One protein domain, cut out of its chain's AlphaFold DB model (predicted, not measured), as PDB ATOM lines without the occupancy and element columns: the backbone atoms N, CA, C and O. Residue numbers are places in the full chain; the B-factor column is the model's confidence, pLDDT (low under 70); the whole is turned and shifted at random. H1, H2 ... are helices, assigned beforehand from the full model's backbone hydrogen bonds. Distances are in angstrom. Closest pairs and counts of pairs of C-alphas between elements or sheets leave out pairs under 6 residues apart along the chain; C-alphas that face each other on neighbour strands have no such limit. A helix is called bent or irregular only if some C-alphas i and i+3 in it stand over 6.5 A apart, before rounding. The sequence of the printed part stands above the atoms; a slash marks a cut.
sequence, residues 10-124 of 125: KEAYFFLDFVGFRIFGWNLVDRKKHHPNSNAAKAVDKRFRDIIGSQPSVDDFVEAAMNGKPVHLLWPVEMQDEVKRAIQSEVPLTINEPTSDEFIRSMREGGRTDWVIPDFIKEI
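AT A GLANCE: This is residues 10 to 124 of the 125 residues of an uncharacterized protein of Rhizobium sp. NLR16a (UniProt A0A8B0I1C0). One long helix, H1, runs through the middle, and H2 folds back from its far end to make a helical hairpin with it. H3 crosses the beginning of H1 and H5 crosses nearer its middle, with the short H4 joining H3 to H5; residues 89 to 124 make a long loose loop that swings out to H6, which touches no helix, and comes back to H7. The printed part has 115 residues with seven named helices, H1 to H7 in order along the chain, and no named strand; the class is all helix. The whole is compact, with a radius of gyration of the C-alphas of 15.5 A, and flat, spanning 40 by 38 by 20 A.

IN THESE COORDINATES: H1, residues 10 to 32, is the longest helix, 33.6 A from C-alpha 10 at (1.674, 28.414, -31.831) to C-alpha 32 at (24.080, 50.666, -20.428). H2, residues 39 to 53, is 20.5 A long, and H5, residues 77 to 88, is 17.3 A long. H3 is residues 58 to 66, 12.1 A, and H4 is residues 71 to 74, 5.6 A. H6 is residues 101 to 106, 9.1 A. H7, residues 119 to 122, is 5.2 A long and ends at C-alpha 122, (15.864, 23.714, -23.035).

HOW THE PARTS SIT: H1 is the hub, touching three helices. H1 and H2 are a hairpin, opposite ways at a shallow tilt of 11 degrees; their closest C-alphas, those of Arg 31 and Ala 41, are 5.6 A apart. With residues 19 to 26 alone, H1 touches residues 83 to 87 of H5, about perpendicular at 81 degrees, closest at the C-alphas of Arg 22 and Ala 86, 5.5 A. With residues 12 to 16 alone, H1 touches H3, only just about perpendicular at 70.2 degrees, closest at the C-alphas of Ala 12 and Val 62, 5.1 A. H4 touches H3, closest at the C-alphas of Ala 64 and Val 71, 6.2 A, and residues 80 to 84 of H5, closest at those of His 72 and Gln 80, 5.3 A. H6 and H7 touch no helix. H5 is irregular: C-alphas 78 and 81 are 7.3 A apart. Every O i to N i+4 pair is within hydrogen-bond range in H1, H2 and H3, against 6 of 8 in H5 and 1 of 2 in H6; H4 and H7 are too short for such a pair.

THE WHOLE: The two C-alphas farthest apart, those of Val 77 and Asp 101, are 43.3 A apart. The printed part has no cut. The links H5 to H6 and H6 to H7 are long, with 12 residues each. Mean pLDDT of the printed part is 76.8, and residues 92 to 124 are under 70.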
ATOM      1  N   LYS A  10       1.789  27.614 -33.058       73.81
ATOM      2  CA  LYS A  10       1.674  28.414 -31.831       73.81
ATOM      3  C   LYS A  10       3.024  28.600 -31.129       73.81
ATOM      4  O   LYS A  10       3.341  29.702 -30.695       73.81
ATOM      5  N   GLU A  11       3.821  27.537 -31.010       76.56
ATOM      6  CA  GLU A  11       5.171  27.613 -30.436       76.56
ATOM      7  C   GLU A  11       6.123  28.448 -31.302       76.56
ATOM      8  O   GLU A  11       6.969  29.153 -30.761       76.56
ATOM      9  N   ALA A  12       5.973  28.409 -32.627       78.38
ATOM     10  CA  ALA A  12       6.782  29.184 -33.558       78.38
ATOM     11  C   ALA A  12       6.513  30.695 -33.448       78.38
ATOM     12  O   ALA A  12       7.467  31.472 -33.400       78.38
ATOM     13  N   TYR A  13       5.249  31.111 -33.314       78.31
ATOM     14  CA  TYR A  13       4.902  32.507 -33.019       78.31
ATOM     15  C   TYR A  13       5.460  32.963 -31.667       78.31
ATOM     16  O   TYR A  13       6.080  34.021 -31.580       78.31
ATOM     17  N   PHE A  14       5.342  32.135 -30.622       76.88
ATOM     18  CA  PHE A  14       5.984  32.447 -29.342       76.88
ATOM     19  C   PHE A  14       7.506  32.539 -29.455       76.88
ATOM     20  O   PHE A  14       8.129  33.360 -28.781       76.88
ATOM     21  N   PHE A  15       8.123  31.704 -30.294       83.38
ATOM     22  CA  PHE A  15       9.560  31.760 -30.508       83.38
ATOM     23  C   PHE A  15       9.974  33.047 -31.224       83.38
ATOM     24  O   PHE A  15      10.971  33.651 -30.840       83.38
ATOM     25  N   LEU A  16       9.198  33.505 -32.205       81.75
ATOM     26  CA  LEU A  16       9.420  34.784 -32.877       81.75
ATOM     27  C   LEU A  16       9.414  35.953 -31.880       81.75
ATOM     28  O   LEU A  16      10.372  36.734 -31.850       81.75
ATOM     29  N   ASP A  17       8.393  36.022 -31.023       78.75
ATOM     30  CA  ASP A  17       8.302  37.034 -29.965       78.75
ATOM     31  C   ASP A  17       9.511  36.955 -29.028       78.75
ATOM     32  O   ASP A  17      10.178  37.959 -28.758       78.75
ATOM     33  N   PHE A  18       9.852  35.741 -28.586       80.81
ATOM     34  CA  PHE A  18      11.017  35.489 -27.745       80.81
ATOM     35  C   PHE A  18      12.306  36.022 -28.382       80.81
ATOM     36  O   PHE A  18      13.050  36.746 -27.722       80.81
ATOM     37  N   VAL A  19      12.575  35.729 -29.660       84.50
ATOM     38  CA  VAL A  19      13.769  36.233 -30.362       84.50
ATOM     39  C   VAL A  19      13.817  37.763 -30.333       84.50
ATOM     40  O   VAL A  19      14.856  38.330 -29.978       84.50
ATOM     41  N   GLY A  20      12.696  38.429 -30.624       82.75
ATOM     42  CA  GLY A  20      12.592  39.889 -30.563       82.75
ATOM     43  C   GLY A  20      12.940  40.443 -29.177       82.75
ATOM     44  O   GLY A  20      13.785  41.337 -29.049       82.75
ATOM     45  N   PHE A  21      12.374  39.855 -28.119       80.44
ATOM     46  CA  PHE A  21      12.670  40.249 -26.738       80.44
ATOM     47  C   PHE A  21      14.136  40.042 -26.359       80.44
ATOM     48  O   PHE A  21      14.727  40.882 -25.678       80.44
ATOM     49  N   ARG A  22      14.747  38.941 -26.801       83.19
ATOM     50  CA  ARG A  22      16.149  38.620 -26.507       83.19
ATOM     51  C   ARG A  22      17.105  39.619 -27.144       83.19
ATOM     52  O   ARG A  22      18.026  40.091 -26.475       83.19
ATOM     53  N   ILE A  23      16.871  39.968 -28.407       88.69
ATOM     54  CA  ILE A  23      17.668  40.967 -29.129       88.69
ATOM     55  C   ILE A  23      17.526  42.337 -28.451       88.69
ATOM     56  O   ILE A  23      18.530  43.000 -28.179       88.69
ATOM     57  N   PHE A  24      16.303  42.735 -28.087       86.88
ATOM     58  CA  PHE A  24      16.064  43.988 -27.367       86.88
ATOM     59  C   PHE A  24      16.738  44.019 -25.985       86.88
ATOM     60  O   PHE A  24      17.398  44.999 -25.634       86.88
ATOM     61  N   GLY A  25      16.630  42.935 -25.215       84.56
ATOM     62  CA  GLY A  25      17.258  42.816 -23.902       84.56
ATOM     63  C   GLY A  25      18.774  43.003 -23.967       84.56
ATOM     64  O   GLY A  25      19.330  43.784 -23.195       84.56
ATOM     65  N   TRP A  26      19.444  42.359 -24.925       87.56
ATOM     66  CA  TRP A  26      20.884  42.536 -25.130       87.56
ATOM     67  C   TRP A  26      21.264  43.939 -25.593       87.56
ATOM     68  O   TRP A  26      22.251  44.477 -25.091       87.56
ATOM     69  N   ASN A  27      20.464  44.564 -26.461       89.81
ATOM     70  CA  ASN A  27      20.683  45.959 -26.838       89.81
ATOM     71  C   ASN A  27      20.730  46.864 -25.600       89.81
ATOM     72  O   ASN A  27      21.661  47.649 -25.446       89.81
ATOM     73  N   LEU A  28      19.791  46.708 -24.662       86.00
ATOM     74  CA  LEU A  28      19.794  47.488 -23.422       86.00
ATOM     75  C   LEU A  28      21.028  47.206 -22.545       86.00
ATOM     76  O   LEU A  28      21.604  48.143 -21.985       86.00
ATOM     77  N   VAL A  29      21.455  45.941 -22.438       84.69
ATOM     78  CA  VAL A  29      22.685  45.550 -21.719       84.69
ATOM     79  C   VAL A  29      23.898  46.260 -22.281       84.69
ATOM     80  O   VAL A  29      24.669  46.860 -21.531       84.69
ATOM     81  N   ASP A  30      24.068  46.197 -23.592       86.88
ATOM     82  CA  ASP A  30      25.231  46.767 -24.249       86.88
ATOM     83  C   ASP A  30      25.160  48.299 -24.239       86.88
ATOM     84  O   ASP A  30      26.163  48.972 -23.997       86.88
ATOM     85  N   ARG A  31      23.955  48.871 -24.335       84.81
ATOM     86  CA  ARG A  31      23.735  50.314 -24.260       84.81
ATOM     87  C   ARG A  31      24.094  50.911 -22.904       84.81
ATOM     88  O   ARG A  31      24.683  51.993 -22.869       84.81
ATOM     89  N   LYS A  32      23.777  50.218 -21.801       85.12
ATOM     90  CA  LYS A  32      24.080  50.666 -20.428       85.12
ATOM     91  C   LYS A  32      25.578  50.726 -20.117       85.12
ATOM     92  O   LYS A  32      25.969  51.438 -19.197       85.12
ATOM     93  N   LYS A  33      26.426  50.028 -20.881       86.12
ATOM     94  CA  LYS A  33      27.893  50.059 -20.714       86.12
ATOM     95  C   LYS A  33      28.527  51.356 -21.221       86.12
ATOM     96  O   LYS A  33      29.723  51.573 -21.033       86.12
ATOM     97  N   HIS A  34      27.756  52.206 -21.893       85.12
ATOM     98  CA  HIS A  34      28.267  53.372 -22.593       85.12
ATOM     99  C   HIS A  34      27.533  54.642 -22.174       85.12
ATOM    100  O   HIS A  34      26.319  54.651 -21.978       85.12
ATOM    101  N   HIS A  35      28.262  55.759 -22.116       87.06
ATOM    102  CA  HIS A  35      27.646  57.064 -21.900       87.06
ATOM    103  C   HIS A  35      26.582  57.333 -22.988       87.06
ATOM    104  O   HIS A  35      26.877  57.089 -24.167       87.06
ATOM    105  N   PRO A  36      25.387  57.866 -22.652       82.81
ATOM    106  CA  PRO A  36      24.279  58.073 -23.590       82.81
ATOM    107  C   PRO A  36      24.665  58.771 -24.896       82.81
ATOM    108  O   PRO A  36      24.230  58.356 -25.964       82.81
ATOM    109  N   ASN A  37      25.552  59.762 -24.824       85.75
ATOM    110  CA  ASN A  37      25.966  60.552 -25.987       85.75
ATOM    111  C   ASN A  37      27.220  60.021 -26.703       85.75
ATOM    112  O   ASN A  37      27.674  60.639 -27.664       85.75
ATOM    113  N   SER A  38      27.806  58.911 -26.244       91.25
ATOM    114  CA  SER A  38      29.041  58.379 -26.836       91.25
ATOM    115  C   SER A  38      28.812  57.771 -28.226       91.25
ATOM    116  O   SER A  38      27.719  57.321 -28.570       91.25
ATOM    117  N   ASN A  39      29.865  57.718 -29.044       94.62
ATOM    118  CA  ASN A  39      29.789  57.045 -30.345       94.62
ATOM    119  C   ASN A  39      29.577  55.530 -30.193       94.62
ATOM    120  O   ASN A  39      28.867  54.939 -31.000       94.62
ATOM    121  N   ALA A  40      30.122  54.921 -29.134       90.62
ATOM    122  CA  ALA A  40      29.921  53.505 -28.821       90.62
ATOM    123  C   ALA A  40      28.438  53.187 -28.572       90.62
ATOM    124  O   ALA A  40      27.879  52.272 -29.165       90.62
ATOM    125  N   ALA A  41      27.778  54.027 -27.782       88.50
ATOM    126  CA  ALA A  41      26.343  53.996 -27.555       88.50
ATOM    127  C   ALA A  41      25.511  54.047 -28.853       88.50
ATOM    128  O   ALA A  41      24.641  53.206 -29.066       88.50
ATOM    129  N   LYS A  42      25.813  54.998 -29.746       92.38
ATOM    130  CA  LYS A  42      25.133  55.118 -31.048       92.38
ATOM    131  C   LYS A  42      25.403  53.918 -31.958       92.38
ATOM    132  O   LYS A  42      24.531  53.536 -32.732       92.38
ATOM    133  N   ALA A  43      26.601  53.338 -31.881       93.38
ATOM    134  CA  ALA A  43      26.964  52.148 -32.642       93.38
ATOM    135  C   ALA A  43      26.180  50.910 -32.177       93.38
ATOM    136  O   ALA A  43      25.763  50.122 -33.022       93.38
ATOM    137  N   VAL A  44      25.928  50.770 -30.870       91.75
ATOM    138  CA  VAL A  44      25.036  49.734 -30.316       91.75
ATOM    139  C   VAL A  44      23.608  49.914 -30.843       91.75
ATOM    140  O   VAL A  44      23.069  48.993 -31.448       91.75
ATOM    141  N   ASP A  45      23.046  51.125 -30.750       91.44
ATOM    142  CA  ASP A  45      21.688  51.404 -31.249       91.44
ATOM    143  C   ASP A  45      21.568  51.202 -32.772       91.44
ATOM    144  O   ASP A  45      20.522  50.801 -33.283       91.44
ATOM    145  N   LYS A  46      22.630  51.506 -33.532       94.50
ATOM    146  CA  LYS A  46      22.678  51.234 -34.974       94.50
ATOM    147  C   LYS A  46      22.657  49.728 -35.239       94.50
ATOM    148  O   LYS A  46      21.810  49.280 -35.995       94.50
ATOM    149  N   ARG A  47      23.524  48.959 -34.577       93.12
ATOM    150  CA  ARG A  47      23.594  47.497 -34.709       93.12
ATOM    151  C   ARG A  47      22.254  46.831 -34.395       93.12
ATOM    152  O   ARG A  47      21.803  45.996 -35.166       93.12
ATOM    153  N   PHE A  48      21.585  47.252 -33.322       93.75
ATOM    154  CA  PHE A  48      20.240  46.776 -32.996       93.75
ATOM    155  C   PHE A  48      19.235  47.069 -34.117       93.75
ATOM    156  O   PHE A  48      18.503  46.174 -34.532       93.75
ATOM    157  N   ARG A  49      19.226  48.297 -34.652       94.50
ATOM    158  CA  ARG A  49      18.353  48.655 -35.781       94.50
ATOM    159  C   ARG A  49      18.665  47.857 -37.043       94.50
ATOM    160  O   ARG A  49      17.726  47.467 -37.723       94.50
ATOM    161  N   ASP A  50      19.936  47.599 -37.328       96.44
ATOM    162  CA  ASP A  50      20.356  46.810 -38.489       96.44
ATOM    163  C   ASP A  50      19.867  45.349 -38.355       96.44
ATOM    164  O   ASP A  50      19.339  44.789 -39.315       96.44
ATOM    165  N   ILE A  51      19.942  44.759 -37.151       95.69
ATOM    166  CA  ILE A  51      19.447  43.396 -36.865       95.69
ATOM    167  C   ILE A  51      17.923  43.308 -36.979       95.69
ATOM    168  O   ILE A  51      17.415  42.386 -37.615       95.69
ATOM    169  N   ILE A  52      17.188  44.248 -36.378       92.88
ATOM    170  CA  ILE A  52      15.718  44.272 -36.452       92.88
ATOM    171  C   ILE A  52      15.249  44.581 -37.879       92.88
ATOM    172  O   ILE A  52      14.309  43.964 -38.365       92.88
ATOM    173  N   GLY A  53      15.929  45.488 -38.582       94.12
ATOM    174  CA  GLY A  53      15.623  45.820 -39.976       94.12
ATOM    175  C   GLY A  53      15.901  44.681 -40.959       94.12
ATOM    176  O   GLY A  53      15.327  44.675 -42.043       94.12
ATOM    177  N   SER A  54      16.744  43.719 -40.577       95.94
ATOM    178  CA  SER A  54      17.065  42.522 -41.369       95.94
ATOM    179  C   SER A  54      16.331  41.268 -40.883       95.94
ATOM    180  O   SER A  54      16.697  40.159 -41.270       95.94
ATOM    181  N   GLN A  55      15.338  41.420 -40.001       92.25
ATOM    182  CA  GLN A  55      14.534  40.305 -39.512       92.25
ATOM    183  C   GLN A  55      13.768  39.653 -40.680       92.25
ATOM    184  O   GLN A  55      13.228  40.377 -41.523       92.25
ATOM    185  N   PRO A  56      13.713  38.309 -40.759       93.25
ATOM    186  CA  PRO A  56      12.911  37.620 -41.764       93.25
ATOM    187  C   PRO A  56      11.431  37.975 -41.647       93.25
ATOM    188  O   PRO A  56      10.962  38.454 -40.609       93.25
ATOM    189  N   SER A  57      10.678  37.676 -42.706       95.12
ATOM    190  CA  SER A  57       9.224  37.737 -42.628       95.12
ATOM    191  C   SER A  57       8.706  36.785 -41.541       95.12
ATOM    192  O   SER A  57       9.349  35.789 -41.192       95.12
ATOM    193  N   VAL A  58       7.536  37.110 -40.990       91.56
ATOM    194  CA  VAL A  58       6.877  36.281 -39.971       91.56
ATOM    195  C   VAL A  58       6.646  34.867 -40.505       91.56
ATOM    196  O   VAL A  58       6.964  33.900 -39.814       91.56
ATOM    197  N   ASP A  59       6.184  34.759 -41.750       92.69
ATOM    198  CA  ASP A  59       5.879  33.487 -42.403       92.69
ATOM    199  C   ASP A  59       7.142  32.631 -42.580       92.69
ATOM    200  O   ASP A  59       7.152  31.469 -42.171       92.69
ATOM    201  N   ASP A  60       8.242  33.214 -43.079       95.56
ATOM    202  CA  ASP A  60       9.516  32.496 -43.256       95.56
ATOM    203  C   ASP A  60      10.084  32.013 -41.916       95.56
ATOM    204  O   ASP A  60      10.632  30.910 -41.810       95.56
ATOM    205  N   PHE A  61       9.963  32.840 -40.871       94.75
ATOM    206  CA  PHE A  61      10.417  32.480 -39.534       94.75
ATOM    207  C   PHE A  61       9.609  31.311 -38.973       94.75
ATOM    208  O   PHE A  61      10.189  30.334 -38.482       94.75
ATOM    209  N   VAL A  62       8.280  31.404 -39.041       91.00
ATOM    210  CA  VAL A  62       7.370  30.376 -38.529       91.00
ATOM    211  C   VAL A  62       7.576  29.068 -39.286       91.00
ATOM    212  O   VAL A  62       7.769  28.028 -38.654       91.00
ATOM    213  N   GLU A  63       7.648  29.113 -40.618       95.50
ATOM    214  CA  GLU A  63       7.913  27.937 -41.446       95.50
ATOM    215  C   GLU A  63       9.261  27.290 -41.091       95.50
ATOM    216  O   GLU A  63       9.353  26.066 -40.938       95.50
ATOM    217  N   ALA A  64      10.321  28.085 -40.930       94.19
ATOM    218  CA  ALA A  64      11.631  27.570 -40.548       94.19
ATOM    219  C   ALA A  64      11.589  26.875 -39.181       94.19
ATOM    220  O   ALA A  64      12.091  25.755 -39.047       94.19
ATOM    221  N   ALA A  65      10.952  27.498 -38.187       90.56
ATOM    222  CA  ALA A  65      10.858  26.954 -36.839       90.56
ATOM    223  C   ALA A  65      10.012  25.667 -36.788       90.56
ATOM    224  O   ALA A  65      10.408  24.681 -36.159       90.56
ATOM    225  N   MET A  66       8.894  25.621 -37.516       92.44
ATOM    226  CA  MET A  66       8.062  24.417 -37.634       92.44
ATOM    227  C   MET A  66       8.793  23.263 -38.329       92.44
ATOM    228  O   MET A  66       8.584  22.093 -38.005       92.44
ATOM    229  N   ASN A  67       9.711  23.572 -39.244       93.81
ATOM    230  CA  ASN A  67      10.539  22.577 -39.919       93.81
ATOM    231  C   ASN A  67      11.797  22.170 -39.136       93.81
ATOM    232  O   ASN A  67      12.554  21.327 -39.620       93.81
ATOM    233  N   GLY A  68      12.026  22.727 -37.940       89.25
ATOM    234  CA  GLY A  68      13.226  22.444 -37.148       89.25
ATOM    235  C   GLY A  68      14.494  23.013 -37.788       89.25
ATOM    236  O   GLY A  68      15.585  22.460 -37.638       89.25
ATOM    237  N   LYS A  69      14.368  24.100 -38.557       92.25
ATOM    238  CA  LYS A  69      15.511  24.830 -39.107       92.25
ATOM    239  C   LYS A  69      16.002  25.851 -38.073       92.25
ATOM    240  O   LYS A  69      15.186  26.513 -37.430       92.25
ATOM    241  N   PRO A  70      17.322  26.040 -37.909       92.44
ATOM    242  CA  PRO A  70      17.834  27.061 -37.005       92.44
ATOM    243  C   PRO A  70      17.477  28.471 -37.500       92.44
ATOM    244  O   PRO A  70      18.025  28.949 -38.490       92.44
ATOM    245  N   VAL A  71      16.583  29.159 -36.787       92.75
ATOM    246  CA  VAL A  71      16.020  30.453 -37.221       92.75
ATOM    247  C   VAL A  71      17.044  31.588 -37.326       92.75
ATOM    248  O   VAL A  71      16.850  32.519 -38.097       92.75
ATOM    249  N   HIS A  72      18.165  31.514 -36.599       94.00
ATOM    250  CA  HIS A  72      19.232  32.517 -36.686       94.00
ATOM    251  C   HIS A  72      19.892  32.560 -38.072       94.00
ATOM    252  O   HIS A  72      20.467  33.582 -38.427       94.00
ATOM    253  N   LEU A  73      19.781  31.486 -38.864       95.81
ATOM    254  CA  LEU A  73      20.304  31.422 -40.232       95.81
ATOM    255  C   LEU A  73      19.466  32.220 -41.240       95.81
ATOM    256  O   LEU A  73      19.885  32.372 -42.383       95.81
ATOM    257  N   LEU A  74      18.292  32.711 -40.834       95.75
ATOM    258  CA  LEU A  74      17.439  33.556 -41.671       95.75
ATOM    259  C   LEU A  74      17.957  34.997 -41.777       95.75
ATOM    260  O   LEU A  74      17.544  35.730 -42.669       95.75
ATOM    261  N   TRP A  75      18.859  35.401 -40.879       96.31
ATOM    262  CA  TRP A  75      19.532  36.693 -40.954       96.31
ATOM    263  C   TRP A  75      20.725  36.650 -41.922       96.31
ATOM    264  O   TRP A  75      21.302  35.577 -42.148       96.31
ATOM    265  N   PRO A  76      21.159  37.818 -42.439       96.62
ATOM    266  CA  PRO A  76      22.428  37.949 -43.150       96.62
ATOM    267  C   PRO A  76      23.591  37.347 -42.355       96.62
ATOM    268  O   PRO A  76      23.611  37.430 -41.124       96.62
ATOM    269  N   VAL A  77      24.556  36.741 -43.055       95.38
ATOM    270  CA  VAL A  77      25.658  35.944 -42.473       95.38
ATOM    271  C   VAL A  77      26.393  36.700 -41.365       95.38
ATOM    272  O   VAL A  77      26.697  36.138 -40.317       95.38
ATOM    273  N   GLU A  78      26.612  37.994 -41.559       94.56
ATOM    274  CA  GLU A  78      27.287  38.893 -40.628       94.56
ATOM    275  C   GLU A  78      26.544  39.117 -39.297       94.56
ATOM    276  O   GLU A  78      27.151  39.590 -38.337       94.56
ATOM    277  N   MET A  79      25.255  38.771 -39.217       95.00
ATOM    278  CA  MET A  79      24.410  38.940 -38.025       95.00
ATOM    279  C   MET A  79      24.052  37.612 -37.344       95.00
ATOM    280  O   MET A  79      23.584  37.619 -36.202       95.00
ATOM    281  N   GLN A  80      24.271  36.469 -38.005       94.94
ATOM    282  CA  GLN A  80      23.799  35.161 -37.528       94.94
ATOM    283  C   GLN A  80      24.366  34.792 -36.156       94.94
ATOM    284  O   GLN A  80      23.624  34.320 -35.295       94.94
ATOM    285  N   ASP A  81      25.655  35.048 -35.922       94.19
ATOM    286  CA  ASP A  81      26.305  34.763 -34.637       94.19
ATOM    287  C   ASP A  81      25.730  35.612 -33.500       94.19
ATOM    288  O   ASP A  81      25.559  35.136 -32.374       94.19
ATOM    289  N   GLU A  82      25.384  36.864 -33.789       92.38
ATOM    290  CA  GLU A  82      24.815  37.775 -32.805       92.38
ATOM    291  C   GLU A  82      23.380  37.380 -32.445       92.38
ATOM    292  O   GLU A  82      23.040  37.307 -31.261       92.38
ATOM    293  N   VAL A  83      22.568  37.031 -33.445       93.44
ATOM    294  CA  VAL A  83      21.209  36.511 -33.243       93.44
ATOM    295  C   VAL A  83      21.256  35.178 -32.496       93.44
ATOM    296  O   VAL A  83      20.541  34.991 -31.512       93.44
ATOM    297  N   LYS A  84      22.158  34.271 -32.879       93.69
ATOM    298  CA  LYS A  84      22.375  32.997 -32.184       93.69
ATOM    299  C   LYS A  84      22.759  33.212 -30.721       93.69
ATOM    300  O   LYS A  84      22.153  32.602 -29.838       93.69
ATOM    301  N   ARG A  85      23.708  34.117 -30.440       90.12
ATOM    302  CA  ARG A  85      24.084  34.502 -29.071       90.12
ATOM    303  C   ARG A  85      22.875  35.027 -28.310       90.12
ATOM    304  O   ARG A  85      22.656  34.612 -27.171       90.12
ATOM    305  N   ALA A  86      22.103  35.929 -28.914       87.31
ATOM    306  CA  ALA A  86      20.921  36.499 -28.284       87.31
ATOM    307  C   ALA A  86      19.924  35.400 -27.901       87.31
ATOM    308  O   ALA A  86      19.451  35.398 -26.768       87.31
ATOM    309  N   ILE A  87      19.686  34.418 -28.770       85.94
ATOM    310  CA  ILE A  87      18.768  33.296 -28.522       85.94
ATOM    311  C   ILE A  87      19.266  32.369 -27.406       85.94
ATOM    312  O   ILE A  87      18.488  31.999 -26.533       85.94
ATOM    313  N   GLN A  88      20.547  31.992 -27.422       84.44
ATOM    314  CA  GLN A  88      21.054  30.889 -26.591       84.44
ATOM    315  C   GLN A  88      21.517  31.309 -25.183       84.44
ATOM    316  O   GLN A  88      21.522  30.491 -24.261       84.44
ATOM    317  N   SER A  89      21.919  32.570 -25.005       78.69
ATOM    318  CA  SER A  89      22.452  33.080 -23.729       78.69
ATOM    319  C   SER A  89      21.349  33.479 -22.737       78.69
ATOM    320  O   SER A  89      20.168  33.311 -23.013       78.69
ATOM    321  N   GLU A  90      21.687  34.082 -21.598       74.38
ATOM    322  CA  GLU A  90      20.739  34.696 -20.651       74.38
ATOM    323  C   GLU A  90      20.981  36.210 -20.568       74.38
ATOM    324  O   GLU A  90      22.120  36.656 -20.678       74.38
ATOM    325  N   VAL A  91      19.917  37.014 -20.431       71.38
ATOM    326  CA  VAL A  91      20.034  38.487 -20.378       71.38
ATOM    327  C   VAL A  91      20.138  38.899 -18.902       71.38
ATOM    328  O   VAL A  91      19.283  38.491 -18.117       71.38
ATOM    329  N   PRO A  92      21.137  39.707 -18.499       68.75
ATOM    330  CA  PRO A  92      21.290  40.174 -17.118       68.75
ATOM    331  C   PRO A  92      20.057  40.889 -16.516       68.75
ATOM    332  O   PRO A  92      19.430  41.745 -17.141       68.75
ATOM    333  N   LEU A  93      19.776  40.582 -15.242       52.00
ATOM    334  CA  LEU A  93      18.631  41.023 -14.419       52.00
ATOM    335  C   LEU A  93      18.433  42.544 -14.265       52.00
ATOM    336  O   LEU A  93      17.303  42.999 -14.114       52.00
ATOM    337  N   THR A  94      19.493  43.349 -14.293       52.44
ATOM    338  CA  THR A  94      19.512  44.746 -13.795       52.44
ATOM    339  C   THR A  94      18.876  45.788 -14.730       52.44
ATOM    340  O   THR A  94      19.130  46.993 -14.623       52.44
ATOM    341  N   ILE A  95      18.099  45.358 -15.724       51.06
ATOM    342  CA  ILE A  95      17.757  46.208 -16.875       51.06
ATOM    343  C   ILE A  95      16.267  46.505 -17.064       51.06
ATOM    344  O   ILE A  95      15.949  47.504 -17.694       51.06
ATOM    345  N   ASN A  96      15.381  45.749 -16.427       44.78
ATOM    346  CA  ASN A  96      13.930  45.785 -16.629       44.78
ATOM    347  C   ASN A  96      13.262  45.447 -15.278       44.78
ATOM    348  O   ASN A  96      12.881  44.302 -15.054       44.78
ATOM    349  N   GLU A  97      13.171  46.390 -14.344       38.25
ATOM    350  CA  GLU A  97      12.262  46.225 -13.200       38.25
ATOM    351  C   GLU A  97      10.907  46.875 -13.521       38.25
ATOM    352  O   GLU A  97      10.861  48.082 -13.762       38.25
ATOM    353  N   PRO A  98       9.800  46.114 -13.496       44.94
ATOM    354  CA  PRO A  98       8.475  46.602 -13.139       44.94
ATOM    355  C   PRO A  98       8.289  46.488 -11.611       44.94
ATOM    356  O   PRO A  98       8.531  45.437 -11.021       44.94
ATOM    357  N   THR A  99       7.873  47.572 -10.954       41.09
ATOM    358  CA  THR A  99       7.946  47.759  -9.489       41.09
ATOM    359  C   THR A  99       6.705  47.302  -8.703       41.09
ATOM    360  O   THR A  99       6.355  47.946  -7.717       41.09
ATOM    361  N   SER A 100       5.981  46.255  -9.118       45.75
ATOM    362  CA  SER A 100       4.828  45.766  -8.336       45.75
ATOM    363  C   SER A 100       5.194  44.583  -7.430       45.75
ATOM    364  O   SER A 100       5.842  43.623  -7.850       45.75
ATOM    365  N   ASP A 101       4.743  44.629  -6.174       43.72
ATOM    366  CA  ASP A 101       5.074  43.641  -5.131       43.72
ATOM    367  C   ASP A 101       4.560  42.222  -5.433       43.72
ATOM    368  O   ASP A 101       5.155  41.224  -5.014       43.72
ATOM    369  N   GLU A 102       3.479  42.120  -6.208       41.78
ATOM    370  CA  GLU A 102       2.913  40.853  -6.685       41.78
ATOM    371  C   GLU A 102       3.833  40.170  -7.715       41.78
ATOM    372  O   GLU A 102       3.969  38.948  -7.708       41.78
ATOM    373  N   PHE A 103       4.562  40.961  -8.512       43.47
ATOM    374  CA  PHE A 103       5.575  40.489  -9.459       43.47
ATOM    375  C   PHE A 103       6.885  40.138  -8.732       43.47
ATOM    376  O   PHE A 103       7.492  39.107  -8.997       43.47
ATOM    377  N   ILE A 104       7.282  40.916  -7.713       45.22
ATOM    378  CA  ILE A 104       8.501  40.694  -6.903       45.22
ATOM    379  C   ILE A 104       8.483  39.367  -6.130       45.22
ATOM    380  O   ILE A 104       9.528  38.729  -5.968       45.22
ATOM    381  N   ARG A 105       7.314  38.905  -5.678       42.78
ATOM    382  CA  ARG A 105       7.201  37.620  -4.969       42.78
ATOM    383  C   ARG A 105       7.412  36.394  -5.857       42.78
ATOM    384  O   ARG A 105       7.876  35.388  -5.328       42.78
ATOM    385  N   SER A 106       7.152  36.461  -7.166       42.88
ATOM    386  CA  SER A 106       7.470  35.356  -8.088       42.88
ATOM    387  C   SER A 106       8.940  35.353  -8.545       42.88
ATOM    388  O   SER A 106       9.384  34.385  -9.153       42.88
ATOM    389  N   MET A 107       9.710  36.412  -8.247       39.84
ATOM    390  CA  MET A 107      11.074  36.642  -8.760       39.84
ATOM    391  C   MET A 107      12.220  36.000  -7.945       39.84
ATOM    392  O   MET A 107      13.373  36.068  -8.368       39.84
ATOM    393  N   ARG A 108      11.975  35.401  -6.769       39.97
ATOM    394  CA  ARG A 108      13.053  35.037  -5.816       39.97
ATOM    395  C   ARG A 108      13.791  33.708  -6.057       39.97
ATOM    396  O   ARG A 108      14.759  33.459  -5.345       39.97
ATOM    397  N   GLU A 109      13.420  32.888  -7.040       43.75
ATOM    398  CA  GLU A 109      13.963  31.517  -7.167       43.75
ATOM    399  C   GLU A 109      15.042  31.284  -8.251       43.75
ATOM    400  O   GLU A 109      15.552  30.170  -8.327       43.75
ATOM    401  N   GLY A 110      15.503  32.283  -9.028       41.44
ATOM    402  CA  GLY A 110      16.691  32.053  -9.881       41.44
ATOM    403  C   GLY A 110      16.931  32.965 -11.087       41.44
ATOM    404  O   GLY A 110      17.065  32.477 -12.204       41.44
ATOM    405  N   GLY A 111      17.065  34.277 -10.888       38.75
ATOM    406  CA  GLY A 111      17.269  35.206 -12.009       38.75
ATOM    407  C   GLY A 111      15.958  35.574 -12.702       38.75
ATOM    408  O   GLY A 111      14.906  35.098 -12.289       38.75
ATOM    409  N   ARG A 112      15.965  36.465 -13.709       41.56
ATOM    410  CA  ARG A 112      14.693  36.887 -14.318       41.56
ATOM    411  C   ARG A 112      14.113  35.744 -15.162       41.56
ATOM    412  O   ARG A 112      14.590  35.464 -16.256       41.56
ATOM    413  N   THR A 113      13.125  35.069 -14.583       39.53
ATOM    414  CA  THR A 113      12.374  33.910 -15.088       39.53
ATOM    415  C   THR A 113      10.980  34.296 -15.602       39.53
ATOM    416  O   THR A 113      10.093  33.453 -15.680       39.53
ATOM    417  N   ASP A 114      10.746  35.556 -15.967       40.19
ATOM    418  CA  ASP A 114       9.460  36.049 -16.487       40.19
ATOM    419  C   ASP A 114       9.193  35.676 -17.957       40.19
ATOM    420  O   ASP A 114       8.079  35.837 -18.446       40.19
ATOM    421  N   TRP A 115      10.163  35.056 -18.631       44.53
ATOM    422  CA  TRP A 115       9.908  34.231 -19.809       44.53
ATOM    423  C   TRP A 115      10.433  32.847 -19.487       44.53
ATOM    424  O   TRP A 115      11.645  32.621 -19.509       44.53
ATOM    425  N   VAL A 116       9.533  31.925 -19.137       44.16
ATOM    426  CA  VAL A 116       9.866  30.501 -19.100       44.16
ATOM    427  C   VAL A 116      10.575  30.219 -20.419       44.16
ATOM    428  O   VAL A 116       9.946  30.379 -21.463       44.16
ATOM    429  N   ILE A 117      11.875  29.881 -20.392       48.50
ATOM    430  CA  ILE A 117      12.552  29.344 -21.578       48.50
ATOM    431  C   ILE A 117      11.618  28.233 -22.045       48.50
ATOM    432  O   ILE A 117      11.435  27.290 -21.262       48.50
ATOM    433  N   PRO A 118      10.961  28.363 -23.215       52.72
ATOM    434  CA  PRO A 118       9.997  27.365 -23.632       52.72
ATOM    435  C   PRO A 118      10.683  26.012 -23.579       52.72
ATOM    436  O   PRO A 118      11.862  25.921 -23.929       52.72
ATOM    437  N   ASP A 119      10.000  24.981 -23.092       56.91
ATOM    438  CA  ASP A 119      10.676  23.715 -22.793       56.91
ATOM    439  C   ASP A 119      11.416  23.157 -24.022       56.91
ATOM    440  O   ASP A 119      12.523  22.641 -23.893       56.91
ATOM    441  N   PHE A 120      10.908  23.436 -25.227       55.78
ATOM    442  CA  PHE A 120      11.563  23.103 -26.494       55.78
ATOM    443  C   PHE A 120      12.939  23.760 -26.716       55.78
ATOM    444  O   PHE A 120      13.752  23.218 -27.456       55.78
ATOM    445  N   ILE A 121      13.229  24.913 -26.105       52.31
ATOM    446  CA  ILE A 121      14.551  25.561 -26.162       52.31
ATOM    447  C   ILE A 121      15.520  24.912 -25.167       52.31
ATOM    448  O   ILE A 121      16.721  24.853 -25.437       52.31
ATOM    449  N   LYS A 122      15.024  24.396 -24.036       58.38
ATOM    450  CA  LYS A 122      15.864  23.714 -23.035       58.38
ATOM    451  C   LYS A 122      16.483  22.428 -23.593       58.38
ATOM    452  O   LYS A 122      17.571  22.064 -23.169       58.38
ATOM    453  N   GLU A 123      15.828  21.800 -24.568       50.59
ATOM    454  CA  GLU A 123      16.297  20.605 -25.288       50.59
ATOM    455  C   GLU A 123      17.421  20.892 -26.311       50.59
ATOM    456  O   GLU A 123      18.071  19.964 -26.780       50.59
ATOM    457  N   ILE A 124      17.650  22.163 -26.678       46.62
ATOM    458  CA  ILE A 124      18.649  22.584 -27.686       46.62
ATOM    459  C   ILE A 124      20.008  22.930 -27.035       46.62
ATOM    460  O   ILE A 124      21.000  23.118 -27.747       46.62
TER     461      ILE A 124